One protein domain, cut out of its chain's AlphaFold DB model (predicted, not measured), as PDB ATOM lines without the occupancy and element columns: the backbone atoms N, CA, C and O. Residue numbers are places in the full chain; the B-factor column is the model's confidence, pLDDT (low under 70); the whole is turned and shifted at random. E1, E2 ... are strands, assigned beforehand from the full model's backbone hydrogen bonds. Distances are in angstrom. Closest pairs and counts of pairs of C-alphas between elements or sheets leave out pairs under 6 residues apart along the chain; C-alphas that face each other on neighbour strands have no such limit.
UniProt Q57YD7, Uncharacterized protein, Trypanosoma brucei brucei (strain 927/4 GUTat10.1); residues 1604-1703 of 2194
ATOM      1  N   THR A1604     -54.381 -21.650 -44.444       58.30
ATOM      2  CA  THR A1604     -53.300 -22.079 -45.333       58.30
ATOM      3  C   THR A1604     -52.327 -22.978 -44.564       58.30
ATOM      4  O   THR A1604     -52.276 -22.967 -43.334       58.30
ATOM      5  N   TYR A1605     -51.565 -23.808 -45.274       62.20
ATOM      6  CA  TYR A1605     -50.589 -24.707 -44.661       62.20
ATOM      7  C   TYR A1605     -49.433 -24.964 -45.631       62.20
ATOM      8  O   TYR A1605     -49.675 -25.236 -46.805       62.20
ATOM      9  N   TYR A1606     -48.203 -24.971 -45.120       70.89
ATOM     10  CA  TYR A1606     -46.991 -25.231 -45.904       70.89
ATOM     11  C   TYR A1606     -46.515 -26.675 -45.733       70.89
ATOM     12  O   TYR A1606     -46.697 -27.287 -44.673       70.89
ATOM     13  N   ASN A1607     -45.892 -27.244 -46.763       73.66
ATOM     14  CA  ASN A1607     -45.236 -28.545 -46.675       73.66
ATOM     15  C   ASN A1607     -43.729 -28.376 -46.391       73.66
ATOM     16  O   ASN A1607     -43.158 -27.313 -46.618       73.66
ATOM     17  N   ILE A1608     -43.068 -29.427 -45.895       78.58
ATOM     18  CA  ILE A1608     -41.606 -29.440 -45.709       78.58
ATOM     19  C   ILE A1608     -41.000 -30.783 -46.112       78.58
ATOM     20  O   ILE A1608     -41.626 -31.843 -45.979       78.58
ATOM     21  N   ARG A1609     -39.749 -30.731 -46.571       79.88
ATOM     22  CA  ARG A1609     -38.915 -31.902 -46.853       79.88
ATOM     23  C   ARG A1609     -38.068 -32.242 -45.623       79.88
ATOM     24  O   ARG A1609     -37.546 -31.335 -44.982       79.88
ATOM     25  N   GLY A1610     -37.922 -33.534 -45.319       77.13
ATOM     26  CA  GLY A1610     -37.062 -34.014 -44.223       77.13
ATOM     27  C   GLY A1610     -37.745 -34.338 -42.888       77.13
ATOM     28  O   GLY A1610     -37.093 -34.358 -41.856       77.13
ATOM     29  N   ARG A1611     -39.062 -34.576 -42.887       77.10
ATOM     30  CA  ARG A1611     -39.960 -34.603 -41.706       77.10
ATOM     31  C   ARG A1611     -39.556 -35.478 -40.500       77.10
ATOM     32  O   ARG A1611     -40.123 -35.283 -39.425       77.10
ATOM     33  N   ASP A1612     -38.627 -36.413 -40.662       80.60
ATOM     34  CA  ASP A1612     -38.145 -37.299 -39.602       80.60
ATOM     35  C   ASP A1612     -36.743 -36.841 -39.152       80.60
ATOM     36  O   ASP A1612     -35.775 -36.960 -39.901       80.60
ATOM     37  N   VAL A1613     -36.627 -36.318 -37.927       78.30
ATOM     38  CA  VAL A1613     -35.375 -35.795 -37.343       78.30
ATOM     39  C   VAL A1613     -34.889 -36.737 -36.241       78.30
ATOM     40  O   VAL A1613     -35.688 -37.214 -35.431       78.30
ATOM     41  N   LEU A1614     -33.582 -37.009 -36.187       78.69
ATOM     42  CA  LEU A1614     -32.999 -37.902 -35.184       78.69
ATOM     43  C   LEU A1614     -32.582 -37.170 -33.902       78.69
ATOM     44  O   LEU A1614     -32.032 -36.071 -33.933       78.69
ATOM     45  N   LEU A1615     -32.806 -37.809 -32.751       75.69
ATOM     46  CA  LEU A1615     -32.402 -37.267 -31.450       75.69
ATOM     47  C   LEU A1615     -30.879 -37.119 -31.353       75.69
ATOM     48  O   LEU A1615     -30.140 -38.085 -31.543       75.69
ATOM     49  N   GLY A1616     -30.424 -35.909 -31.018       70.24
ATOM     50  CA  GLY A1616     -29.002 -35.575 -30.891       70.24
ATOM     51  C   GLY A1616     -28.228 -35.444 -32.211       70.24
ATOM     52  O   GLY A1616     -27.017 -35.240 -32.163       70.24
ATOM     53  N   VAL A1617     -28.891 -35.534 -33.371       76.08
ATOM     54  CA  VAL A1617     -28.283 -35.325 -34.696       76.08
ATOM     55  C   VAL A1617     -28.954 -34.117 -35.362       76.08
ATOM     56  O   VAL A1617     -30.175 -34.138 -35.521       76.08
ATOM     57  N   PRO A1618     -28.207 -33.077 -35.778       73.78
ATOM     58  CA  PRO A1618     -28.778 -31.961 -36.528       73.78
ATOM     59  C   PRO A1618     -29.332 -32.429 -37.885       73.78
ATOM     60  O   PRO A1618     -28.586 -32.881 -38.756       73.78
ATOM     61  N   GLY A1619     -30.651 -32.346 -38.062       77.53
ATOM     62  CA  GLY A1619     -31.343 -32.695 -39.302       77.53
ATOM     63  C   GLY A1619     -31.694 -31.448 -40.107       77.53
ATOM     64  O   GLY A1619     -32.495 -30.635 -39.651       77.53
ATOM     65  N   VAL A1620     -31.121 -31.300 -41.304       82.38
ATOM     66  CA  VAL A1620     -31.451 -30.192 -42.215       82.38
ATOM     67  C   VAL A1620     -32.776 -30.463 -42.919       82.38
ATOM     68  O   VAL A1620     -32.958 -31.507 -43.548       82.38
ATOM     69  N   LEU A1621     -33.682 -29.494 -42.840       84.78
ATOM     70  CA  LEU A1621     -34.993 -29.484 -43.474       84.78
ATOM     71  C   LEU A1621     -35.039 -28.461 -44.606       84.78
ATOM     72  O   LEU A1621     -34.358 -27.435 -44.560       84.78
ATOM     73  N   TYR A1622     -35.897 -28.725 -45.591       83.10
ATOM     74  CA  TYR A1622     -36.141 -27.810 -46.707       83.10
ATOM     75  C   TYR A1622     -37.578 -27.282 -46.665       83.10
ATOM     76  O   TYR A1622     -38.535 -28.068 -46.641       83.10
ATOM     77  N   LEU A1623     -37.716 -25.957 -46.663       83.01
ATOM     78  CA  LEU A1623     -38.987 -25.240 -46.628       83.01
ATOM     79  C   LEU A1623     -39.580 -25.155 -48.043       83.01
ATOM     80  O   LEU A1623     -38.873 -24.855 -49.008       83.01
ATOM     81  N   MET A1624     -40.866 -25.477 -48.191       77.25
ATOM     82  CA  MET A1624     -41.553 -25.500 -49.490       77.25
ATOM     83  C   MET A1624     -42.682 -24.469 -49.555       77.25
ATOM     84  O   MET A1624     -43.056 -23.876 -48.547       77.25
ATOM     85  N   ASP A1625     -43.219 -24.279 -50.762       69.22
ATOM     86  CA  ASP A1625     -44.447 -23.518 -51.015       69.22
ATOM     87  C   ASP A1625     -44.374 -22.059 -50.502       69.22
ATOM     88  O   ASP A1625     -45.320 -21.523 -49.933       69.22
ATOM     89  N   ASP A1626     -43.203 -21.441 -50.708       68.97
ATOM     90  CA  ASP A1626     -42.825 -20.060 -50.353       68.97
ATOM     91  C   ASP A1626     -42.810 -19.720 -48.851       68.97
ATOM     92  O   ASP A1626     -42.911 -18.562 -48.450       68.97
ATOM     93  N   LEU A1627     -42.582 -20.738 -48.018       75.09
ATOM     94  CA  LEU A1627     -42.156 -20.577 -46.630       75.09
ATOM     95  C   LEU A1627     -40.644 -20.269 -46.535       75.09
ATOM     96  O   LEU A1627     -39.824 -21.021 -47.066       75.09
ATOM     97  N   TYR A1628     -40.286 -19.213 -45.801       82.65
ATOM     98  CA  TYR A1628     -38.906 -18.801 -45.491       82.65
ATOM     99  C   TYR A1628     -38.609 -18.911 -43.987       82.65
ATOM    100  O   TYR A1628     -39.531 -18.997 -43.171       82.65
ATOM    101  N   ALA A1629     -37.331 -18.908 -43.598       78.62
ATOM    102  CA  ALA A1629     -36.922 -19.079 -42.203       78.62
ATOM    103  C   ALA A1629     -37.408 -17.947 -41.276       78.62
ATOM    104  O   ALA A1629     -37.809 -18.234 -40.152       78.62
ATOM    105  N   GLU A1630     -37.473 -16.695 -41.751       77.08
ATOM    106  CA  GLU A1630     -38.059 -15.558 -41.012       77.08
ATOM    107  C   GLU A1630     -39.523 -15.775 -40.581       77.08
ATOM    108  O   GLU A1630     -39.996 -15.170 -39.622       77.08
ATOM    109  N   SER A1631     -40.247 -16.652 -41.283       75.35
ATOM    110  CA  SER A1631     -41.644 -16.974 -40.996       75.35
ATOM    111  C   SER A1631     -41.789 -18.065 -39.927       75.35
ATOM    112  O   SER A1631     -42.902 -18.329 -39.476       75.35
ATOM    113  N   LEU A1632     -40.708 -18.736 -39.516       80.09
ATOM    114  CA  LEU A1632     -40.748 -19.777 -38.487       80.09
ATOM    115  C   LEU A1632     -40.738 -19.165 -37.080       80.09
ATOM    116  O   LEU A1632     -39.970 -18.259 -36.774       80.09
ATOM    117  N   LEU A1633     -41.564 -19.708 -36.187       75.63
ATOM    118  CA  LEU A1633     -41.626 -19.275 -34.793       75.63
ATOM    119  C   LEU A1633     -40.698 -20.118 -33.894       75.63
ATOM    120  O   LEU A1633     -40.476 -21.303 -34.171       75.63
ATOM    121  N   PRO A1634     -40.199 -19.556 -32.776       74.48
ATOM    122  CA  PRO A1634     -39.442 -20.317 -31.786       74.48
ATOM    123  C   PRO A1634     -40.288 -21.403 -31.104       74.48
ATOM    124  O   PRO A1634     -41.473 -21.203 -30.794       74.48
ATOM    125  N   GLY A1635     -39.652 -22.550 -30.859       76.02
ATOM    126  CA  GLY A1635     -40.235 -23.726 -30.215       76.02
ATOM    127  C   GLY A1635     -41.187 -24.559 -31.075       76.02
ATOM    128  O   GLY A1635     -41.772 -24.109 -32.059       76.02
ATOM    129  N   PHE A1636     -41.379 -25.808 -30.655       81.78
ATOM    130  CA  PHE A1636     -42.212 -26.789 -31.353       81.78
ATOM    131  C   PHE A1636     -43.523 -27.040 -30.601       81.78
ATOM    132  O   PHE A1636     -43.563 -26.943 -29.373       81.78
ATOM    133  N   SER A1637     -44.600 -27.386 -31.311       74.15
ATOM    134  CA  SER A1637     -45.889 -27.728 -30.694       74.15
ATOM    135  C   SER A1637     -46.274 -29.183 -30.930       74.15
ATOM    136  O   SER A1637     -46.193 -29.681 -32.048       74.15
ATOM    137  N   THR A1638     -46.756 -29.872 -29.894       72.88
ATOM    138  CA  THR A1638     -47.354 -31.214 -30.027       72.88
ATOM    139  C   THR A1638     -48.792 -31.175 -30.556       72.88
ATOM    140  O   THR A1638     -49.376 -32.222 -30.823       72.88
ATOM    141  N   ASP A1639     -49.393 -29.986 -30.669       68.12
ATOM    142  CA  ASP A1639     -50.745 -29.779 -31.182       68.12
ATOM    143  C   ASP A1639     -50.693 -29.004 -32.505       68.12
ATOM    144  O   ASP A1639     -50.001 -27.994 -32.639       68.12
ATOM    145  N   ARG A1640     -51.484 -29.456 -33.479       63.86
ATOM    146  CA  ARG A1640     -51.631 -28.815 -34.786       63.86
ATOM    147  C   ARG A1640     -52.285 -27.422 -34.683       63.86
ATOM    148  O   ARG A1640     -52.216 -26.651 -35.636       63.86
ATOM    149  N   SER A1641     -52.873 -27.069 -33.537       60.62
ATOM    150  CA  SER A1641     -53.336 -25.705 -33.235       60.62
ATOM    151  C   SER A1641     -52.213 -24.677 -33.033       60.62
ATOM    152  O   SER A1641     -52.489 -23.482 -33.066       60.62
ATOM    153  N   CYS A1642     -50.969 -25.108 -32.778       65.14
ATOM    154  CA  CYS A1642     -49.830 -24.236 -32.459       65.14
ATOM    155  C   CYS A1642     -49.976 -23.325 -31.217       65.14
ATOM    156  O   CYS A1642     -49.081 -22.528 -30.927       65.14
ATOM    157  N   LEU A1643     -51.041 -23.494 -30.420       54.68
ATOM    158  CA  LEU A1643     -51.350 -22.686 -29.227       54.68
ATOM    159  C   LEU A1643     -50.351 -22.856 -28.069       54.68
ATOM    160  O   LEU A1643     -50.345 -22.060 -27.132       54.68
ATOM    161  N   ARG A1644     -49.535 -23.916 -28.084       58.14
ATOM    162  CA  ARG A1644     -48.511 -24.195 -27.066       58.14
ATOM    163  C   ARG A1644     -47.218 -24.636 -27.736       58.14
ATOM    164  O   ARG A1644     -47.088 -25.805 -28.094       58.14
ATOM    165  N   ARG A1645     -46.283 -23.703 -27.901       67.41
ATOM    166  CA  ARG A1645     -44.911 -23.982 -28.348       67.41
ATOM    167  C   ARG A1645     -44.012 -24.229 -27.139       67.41
ATOM    168  O   ARG A1645     -44.255 -23.675 -26.068       67.41
ATOM    169  N   ASN A1646     -43.012 -25.083 -27.305       70.65
ATOM    170  CA  ASN A1646     -42.056 -25.446 -26.268       70.65
ATOM    171  C   ASN A1646     -40.724 -25.871 -26.910       70.65
ATOM    172  O   ASN A1646     -40.689 -26.767 -27.754       70.65
ATOM    173  N   GLU A1647     -39.626 -25.245 -26.497       71.33
ATOM    174  CA  GLU A1647     -38.275 -25.523 -27.007       71.33
ATOM    175  C   GLU A1647     -37.618 -26.741 -26.346       71.33
ATOM    176  O   GLU A1647     -36.673 -27.302 -26.894       71.33
ATOM    177  N   SER A1648     -38.155 -27.260 -25.232       68.90
ATOM    178  CA  SER A1648     -37.591 -28.466 -24.601       68.90
ATOM    179  C   SER A1648     -37.793 -29.759 -25.409       68.90
ATOM    180  O   SER A1648     -37.296 -30.817 -25.024       68.90
ATOM    181  N   HIS A1649     -38.491 -29.698 -26.548       78.75
ATOM    182  CA  HIS A1649     -38.511 -30.781 -27.533       78.75
ATOM    183  C   HIS A1649     -37.298 -30.750 -28.473       78.75
ATOM    184  O   HIS A1649     -36.861 -31.802 -28.939       78.75
ATOM    185  N   GLY A1650     -36.741 -29.567 -28.736       76.44
ATOM    186  CA  GLY A1650     -35.677 -29.316 -29.701       76.44
ATOM    187  C   GLY A1650     -35.623 -27.844 -30.114       76.44
ATOM    188  O   GLY A1650     -36.565 -27.088 -29.873       76.44
ATOM    189  N   SER A1651     -34.538 -27.457 -30.778       80.19
ATOM    190  CA  SER A1651     -34.342 -26.122 -31.356       80.19
ATOM    191  C   SER A1651     -34.125 -26.201 -32.870       80.19
ATOM    192  O   SER A1651     -33.833 -27.272 -33.412       80.19
ATOM    193  N   TRP A1652     -34.274 -25.067 -33.556       85.40
ATOM    194  CA  TRP A1652     -33.930 -24.910 -34.967       85.40
ATOM    195  C   TRP A1652     -32.996 -23.709 -35.169       85.40
ATOM    196  O   TRP A1652     -32.958 -22.810 -34.330       85.40
ATOM    197  N   ALA A1653     -32.224 -23.719 -36.255       79.36
ATOM    198  CA  ALA A1653     -31.300 -22.653 -36.644       79.36
ATOM    199  C   ALA A1653     -31.178 -22.557 -38.177       79.36
ATOM    200  O   ALA A1653     -31.558 -23.487 -38.893       79.36
ATOM    201  N   LEU A1654     -30.626 -21.449 -38.675       77.55
ATOM    202  CA  LEU A1654     -30.259 -21.269 -40.087       77.55
ATOM    203  C   LEU A1654     -29.112 -22.219 -40.492       77.55
ATOM    204  O   LEU A1654     -28.396 -22.750 -39.638       77.55
ATOM    205  N   VAL A1655     -28.961 -22.469 -41.796       69.51
ATOM    206  CA  VAL A1655     -27.911 -23.342 -42.354       69.51
ATOM    207  C   VAL A1655     -26.859 -22.489 -43.055       69.51
ATOM    208  O   VAL A1655     -27.054 -22.070 -44.191       69.51
ATOM    209  N   GLY A1656     -25.733 -22.262 -42.376       64.02
ATOM    210  CA  GLY A1656     -24.706 -21.317 -42.824       64.02
ATOM    211  C   GLY A1656     -25.105 -19.867 -42.549       64.02
ATOM    212  O   GLY A1656     -25.974 -19.609 -41.718       64.02
ATOM    213  N   ASP A1657     -24.473 -18.942 -43.266       60.14
ATOM    214  CA  ASP A1657     -24.710 -17.496 -43.162       60.14
ATOM    215  C   ASP A1657     -25.849 -17.012 -44.100       60.14
ATOM    216  O   ASP A1657     -25.892 -15.843 -44.481       60.14
ATOM    217  N   ASP A1658     -26.765 -17.913 -44.497       60.60
ATOM    218  CA  ASP A1658     -27.969 -17.595 -45.287       60.60
ATOM    219  C   ASP A1658     -28.878 -16.623 -44.500       60.60
ATOM    220  O   ASP A1658     -29.321 -16.936 -43.390       60.60
ATOM    221  N   ASP A1659     -29.212 -15.469 -45.087       71.29
ATOM    222  CA  ASP A1659     -30.042 -14.448 -44.431       71.29
ATOM    223  C   ASP A1659     -31.497 -14.923 -44.224       71.29
ATOM    224  O   ASP A1659     -32.103 -15.555 -45.097       71.29
ATOM    225  N   ALA A1660     -32.092 -14.615 -43.069       72.32
ATOM    226  CA  ALA A1660     -33.340 -15.228 -42.602       72.32
ATOM    227  C   ALA A1660     -34.538 -14.988 -43.541       72.32
ATOM    228  O   ALA A1660     -35.427 -15.840 -43.638       72.32
ATOM    229  N   ALA A1661     -34.534 -13.855 -44.249       68.99
ATOM    230  CA  ALA A1661     -35.559 -13.466 -45.215       68.99
ATOM    231  C   ALA A1661     -35.536 -14.292 -46.519       68.99
ATOM    232  O   ALA A1661     -36.554 -14.397 -47.199       68.99
ATOM    233  N   SER A1662     -34.395 -14.894 -46.877       72.09
ATOM    234  CA  SER A1662     -34.228 -15.687 -48.109       72.09
ATOM    235  C   SER A1662     -33.998 -17.182 -47.847       72.09
ATOM    236  O   SER A1662     -34.311 -18.018 -48.701       72.09
ATOM    237  N   ALA A1663     -33.522 -17.543 -46.653       77.41
ATOM    238  CA  ALA A1663     -33.206 -18.910 -46.266       77.41
ATOM    239  C   ALA A1663     -34.424 -19.853 -46.340       77.41
ATOM    240  O   ALA A1663     -35.374 -19.758 -45.558       77.41
ATOM    241  N   ARG A1664     -34.362 -20.843 -47.242       82.15
ATOM    242  CA  ARG A1664     -35.305 -21.985 -47.308       82.15
ATOM    243  C   ARG A1664     -34.764 -23.264 -46.649       82.15
ATOM    244  O   ARG A1664     -35.358 -24.333 -46.792       82.15
ATOM    245  N   ARG A1665     -33.641 -23.170 -45.927       82.29
ATOM    246  CA  ARG A1665     -32.959 -24.283 -45.245       82.29
ATOM    247  C   ARG A1665     -32.849 -23.998 -43.751       82.29
ATOM    248  O   ARG A1665     -32.366 -22.938 -43.367       82.29
ATOM    249  N   VAL A1666     -33.253 -24.954 -42.915       83.30
ATOM    250  CA  VAL A1666     -33.093 -24.865 -41.452       83.30
ATOM    251  C   VAL A1666     -32.606 -26.184 -40.863       83.30
ATOM    252  O   VAL A1666     -33.068 -27.255 -41.249       83.30
ATOM    253  N   SER A1667     -31.675 -26.110 -39.918       83.69
ATOM    254  CA  SER A1667     -31.161 -27.254 -39.164       83.69
ATOM    255  C   SER A1667     -31.964 -27.435 -37.879       83.69
ATOM    256  O   SER A1667     -32.156 -26.473 -37.137       83.69
ATOM    257  N   VAL A1668     -32.430 -28.652 -37.596       86.11
ATOM    258  CA  VAL A1668     -33.216 -28.984 -36.398       86.11
ATOM    259  C   VAL A1668     -32.452 -29.945 -35.505       86.11
ATOM    260  O   VAL A1668     -32.053 -31.023 -35.941       86.11
ATOM    261  N   THR A1669     -32.305 -29.592 -34.230       81.81
ATOM    262  CA  THR A1669     -31.698 -30.458 -33.212       81.81
ATOM    263  C   THR A1669     -32.768 -30.923 -32.230       81.81
ATOM    264  O   THR A1669     -33.160 -30.196 -31.314       81.81
ATOM    265  N   ALA A1670     -33.253 -32.150 -32.422       81.35
ATOM    266  CA  ALA A1670     -34.252 -32.763 -31.555       81.35
ATOM    267  C   ALA A1670     -33.628 -33.234 -30.223       81.35
ATOM    268  O   ALA A1670     -32.632 -33.964 -30.217       81.35
ATOM    269  N   GLN A1671     -34.230 -32.835 -29.097       75.15
ATOM    270  CA  GLN A1671     -33.782 -33.168 -27.736       75.15
ATOM    271  C   GLN A1671     -34.615 -34.277 -27.079       75.15
ATOM    272  O   GLN A1671     -34.060 -35.117 -26.374       75.15
ATOM    273  N   ASN A1672     -35.935 -34.304 -27.305       73.63
ATOM    274  CA  ASN A1672     -36.847 -35.289 -26.711       73.63
ATOM    275  C   ASN A1672     -37.696 -35.990 -27.781       73.63
ATOM    276  O   ASN A1672     -38.228 -35.345 -28.680       73.63
ATOM    277  N   GLY A1673     -37.828 -37.317 -27.672       68.48
ATOM    278  CA  GLY A1673     -38.513 -38.141 -28.674       68.48
ATOM    279  C   GLY A1673     -40.030 -37.963 -28.666       68.48
ATOM    280  O   GLY A1673     -40.663 -38.129 -27.624       68.48
ATOM    281  N   THR A1674     -40.610 -37.654 -29.828       73.38
ATOM    282  CA  THR A1674     -42.055 -37.432 -30.013       73.38
ATOM    283  C   THR A1674     -42.494 -37.760 -31.442       73.38
ATOM    284  O   THR A1674     -41.995 -37.155 -32.391       73.38
ATOM    285  N   ASP A1675     -43.483 -38.644 -31.595       67.08
ATOM    286  CA  ASP A1675     -44.006 -39.083 -32.904       67.08
ATOM    287  C   ASP A1675     -44.876 -38.034 -33.621       67.08
ATOM    288  O   ASP A1675     -45.115 -38.129 -34.826       67.08
ATOM    289  N   SER A1676     -45.385 -37.041 -32.885       71.92
ATOM    290  CA  SER A1676     -46.224 -35.978 -33.439       71.92
ATOM    291  C   SER A1676     -45.848 -34.611 -32.883       71.92
ATOM    292  O   SER A1676     -46.286 -34.228 -31.794       71.92
ATOM    293  N   ILE A1677     -45.056 -33.871 -33.653       81.32
ATOM    294  CA  ILE A1677     -44.712 -32.484 -33.357       81.32
ATOM    295  C   ILE A1677     -44.775 -31.620 -34.626       81.32
ATOM    296  O   ILE A1677     -44.706 -32.138 -35.738       81.32
ATOM    297  N   TYR A1678     -44.958 -30.314 -34.472       79.28
ATOM    298  CA  TYR A1678     -45.135 -29.355 -35.562       79.28
ATOM    299  C   TYR A1678     -44.245 -28.133 -35.340       79.28
ATOM    300  O   TYR A1678     -44.102 -27.661 -34.206       79.28
ATOM    301  N   PHE A1679     -43.710 -27.585 -36.431       79.10
ATOM    302  CA  PHE A1679     -43.367 -26.168 -36.465       79.10
ATOM    303  C   PHE A1679     -44.641 -25.338 -36.419       79.10
ATOM    304  O   PHE A1679     -45.700 -25.759 -36.892       79.10
ATOM    305  N   CYS A1680     -44.484 -24.115 -35.940       74.64
ATOM    306  CA  CYS A1680     -45.460 -23.061 -36.110       74.64
ATOM    307  C   CYS A1680     -44.810 -21.981 -36.965       74.64
ATOM    308  O   CYS A1680     -43.711 -21.539 -36.643       74.64
ATOM    309  N   ALA A1681     -45.474 -21.584 -38.041       71.22
ATOM    310  CA  ALA A1681     -45.030 -20.515 -38.918       71.22
ATOM    311  C   ALA A1681     -46.096 -19.422 -38.977       71.22
ATOM    312  O   ALA A1681     -47.285 -19.729 -38.903       71.22
ATOM    313  N   THR A1682     -45.704 -18.164 -39.130       66.26
ATOM    314  CA  THR A1682     -46.598 -17.136 -39.668       66.26
ATOM    315  C   THR A1682     -46.690 -17.304 -41.183       66.26
ATOM    316  O   THR A1682     -45.736 -17.702 -41.845       66.26
ATOM    317  N   THR A1683     -47.848 -17.027 -41.769       62.97
ATOM    318  CA  THR A1683     -47.979 -16.983 -43.231       62.97
ATOM    319  C   THR A1683     -47.435 -15.647 -43.760       62.97
ATOM    320  O   THR A1683     -47.890 -14.596 -43.299       62.97
ATOM    321  N   PRO A1684     -46.548 -15.605 -44.771       52.79
ATOM    322  CA  PRO A1684     -46.176 -14.338 -45.414       52.79
ATOM    323  C   PRO A1684     -47.384 -13.574 -46.000       52.79
ATOM    324  O   PRO A1684     -47.375 -12.349 -46.049       52.79
ATOM    325  N   VAL A1685     -48.456 -14.279 -46.389       52.73
ATOM    326  CA  VAL A1685     -49.637 -13.683 -47.048       52.73
ATOM    327  C   VAL A1685     -50.585 -12.952 -46.084       52.73
ATOM    328  O   VAL A1685     -51.162 -11.938 -46.464       52.73
ATOM    329  N   ASN A1686     -50.793 -13.448 -44.855       50.41
ATOM    330  CA  ASN A1686     -51.726 -12.825 -43.897       50.41
ATOM    331  C   ASN A1686     -51.311 -12.916 -42.413       50.41
ATOM    332  O   ASN A1686     -52.146 -12.705 -41.537       50.41
ATOM    333  N   ARG A1687     -50.037 -13.228 -42.125       51.36
ATOM    334  CA  ARG A1687     -49.434 -13.374 -40.781       51.36
ATOM    335  C   ARG A1687     -50.152 -14.341 -39.831       51.36
ATOM    336  O   ARG A1687     -49.863 -14.355 -38.636       51.36
ATOM    337  N   SER A1688     -51.057 -15.179 -40.332       52.85
ATOM    338  CA  SER A1688     -51.770 -16.151 -39.504       52.85
ATOM    339  C   SER A1688     -50.834 -17.288 -39.091       52.85
ATOM    340  O   SER A1688     -49.972 -17.704 -39.863       52.85
ATOM    341  N   VAL A1689     -50.957 -17.762 -37.847       61.47
ATOM    342  CA  VAL A1689     -50.082 -18.820 -37.323       61.47
ATOM    343  C   VAL A1689     -50.609 -20.184 -37.755       61.47
ATOM    344  O   VAL A1689     -51.715 -20.581 -37.386       61.47
ATOM    345  N   VAL A1690     -49.797 -20.907 -38.519       65.86
ATOM    346  CA  VAL A1690     -50.134 -22.189 -39.138       65.86
ATOM    347  C   VAL A1690     -49.128 -23.264 -38.739       65.86
ATOM    348  O   VAL A1690     -47.945 -23.005 -38.522       65.86
ATOM    349  N   SER A1691     -49.609 -24.498 -38.626       71.26
ATOM    350  CA  SER A1691     -48.789 -25.663 -38.299       71.26
ATOM    351  C   SER A1691     -48.186 -26.290 -39.551       71.26
ATOM    352  O   SER A1691     -48.868 -26.514 -40.554       71.26
ATOM    353  N   VAL A1692     -46.894 -26.600 -39.466       72.99
ATOM    354  CA  VAL A1692     -46.085 -27.147 -40.559       72.99
ATOM    355  C   VAL A1692     -45.427 -28.446 -40.064       72.99
ATOM    356  O   VAL A1692     -44.860 -28.445 -38.966       72.99
ATOM    357  N   PRO A1693     -45.498 -29.572 -40.808       68.66
ATOM    358  CA  PRO A1693     -46.047 -29.732 -42.160       68.66
ATOM    359  C   PRO A1693     -47.585 -29.761 -42.257       68.66
ATOM    360  O   PRO A1693     -48.295 -30.189 -41.350       68.66
ATOM    361  N   LEU A1694     -48.093 -29.432 -43.449       62.89
ATOM    362  CA  LEU A1694     -49.477 -29.667 -43.880       62.89
ATOM    363  C   LEU A1694     -49.876 -31.151 -43.818       62.89
ATOM    364  O   LEU A1694     -50.952 -31.499 -43.321       62.89
ATOM    365  N   SER A1695     -49.039 -32.022 -44.386       64.03
ATOM    366  CA  SER A1695     -49.425 -33.391 -44.757       64.03
ATOM    367  C   SER A1695     -49.233 -34.436 -43.649       64.03
ATOM    368  O   SER A1695     -49.803 -35.522 -43.722       64.03
ATOM    369  N   SER A1696     -48.461 -34.117 -42.611       69.17
ATOM    370  CA  SER A1696     -48.224 -34.941 -41.418       69.17
ATOM    371  C   SER A1696     -47.643 -34.065 -40.306       69.17
ATOM    372  O   SER A1696     -47.325 -32.908 -40.548       69.17
ATOM    373  N   SER A1697     -47.426 -34.615 -39.114       73.58
ATOM    374  CA  SER A1697     -46.448 -34.057 -38.174       73.58
ATOM    375  C   SER A1697     -45.006 -34.263 -38.665       73.58
ATOM    376  O   SER A1697     -44.763 -35.060 -39.582       73.58
ATOM    377  N   LEU A1698     -44.052 -33.576 -38.030       77.23
ATOM    378  CA  LEU A1698     -42.683 -34.072 -37.883       77.23
ATOM    379  C   LEU A1698     -42.635 -35.203 -36.850       77.23
ATOM    380  O   LEU A1698     -43.518 -35.321 -35.989       77.23
ATOM    381  N   ARG A1699     -41.559 -35.991 -36.909       81.85
ATOM    382  CA  ARG A1699     -41.222 -37.021 -35.923       81.85
ATOM    383  C   ARG A1699     -39.820 -36.774 -35.382       81.85
ATOM    384  O   ARG A1699     -38.880 -36.626 -36.157       81.85
ATOM    385  N   PHE A1700     -39.672 -36.759 -34.061       81.99
ATOM    386  CA  PHE A1700     -38.376 -36.726 -33.379       81.99
ATOM    387  C   PHE A1700     -38.065 -38.144 -32.888       81.99
ATOM    388  O   PHE A1700     -38.643 -38.605 -31.903       81.99
ATOM    389  N   ILE A1701     -37.207 -38.857 -33.621       77.44
ATOM    390  CA  ILE A1701     -37.024 -40.314 -33.525       77.44
ATOM    391  C   ILE A1701     -35.650 -40.634 -32.899       77.44
ATOM    392  O   ILE A1701     -34.658 -40.000 -33.256       77.44
ATOM    393  N   PRO A1702     -35.518 -41.611 -31.983       71.10
ATOM    394  CA  PRO A1702     -34.200 -42.063 -31.533       71.10
ATOM    395  C   PRO A1702     -33.378 -42.676 -32.689       71.10
ATOM    396  O   PRO A1702     -33.930 -43.434 -33.491       71.10
ATOM    397  N   PRO A1703     -32.061 -42.399 -32.784       65.55
ATOM    398  CA  PRO A1703     -31.204 -42.983 -33.815       65.55
ATOM    399  C   PRO A1703     -31.142 -44.514 -33.696       65.55
ATOM    400  O   PRO A1703     -30.845 -45.063 -32.637       65.55
TER     401      PRO A1703
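Overview. This is residues 1604 to 1703 of the 2194 residues of an uncharacterized protein of Trypanosoma brucei brucei (strain 927/4 GUTat10.1) (UniProt Q57YD7). What shape? With little regular structure, two small walls stand partly face to face: antiparallel sheet E2-E4-E3, and mixed sheet E1-E8-E5 with hairpin E6-E7 running on from E5. What builds it? The printed part has 100 residues, 35 in eight named strands, E1 to E8: all strand. It is compact, with radius of gyration of the C-alphas 12.2 A and spans of 36 by 31 by 21 A.

Arrangement. What pairs first? E1, residues 1612 to 1614, is parallel to E8, residues 1698 to 1701; N 1613 and O 1699 are 2.9 A apart. What else? E4, residues 1665 to 1670, is antiparallel to E2, residues 1619 to 1623; N 1621 and O 1666 are 2.8 A apart.

Along the chain. Which anchors? E1 starts at C-alpha 1612, (-38.145, -37.299, -39.602), and E8 ends at C-alpha 1701, (-37.024, -40.314, -33.525). Which others? E3 is residues 1650 to 1654, E5 1674 to 1677, E6 1679 to 1682 and E7 1689 to 1692.

Size, cuts and confidence. Any cut? The printed part has none; E2 to E3 is a long link. Low confidence? In 33 residues pLDDT is under 70.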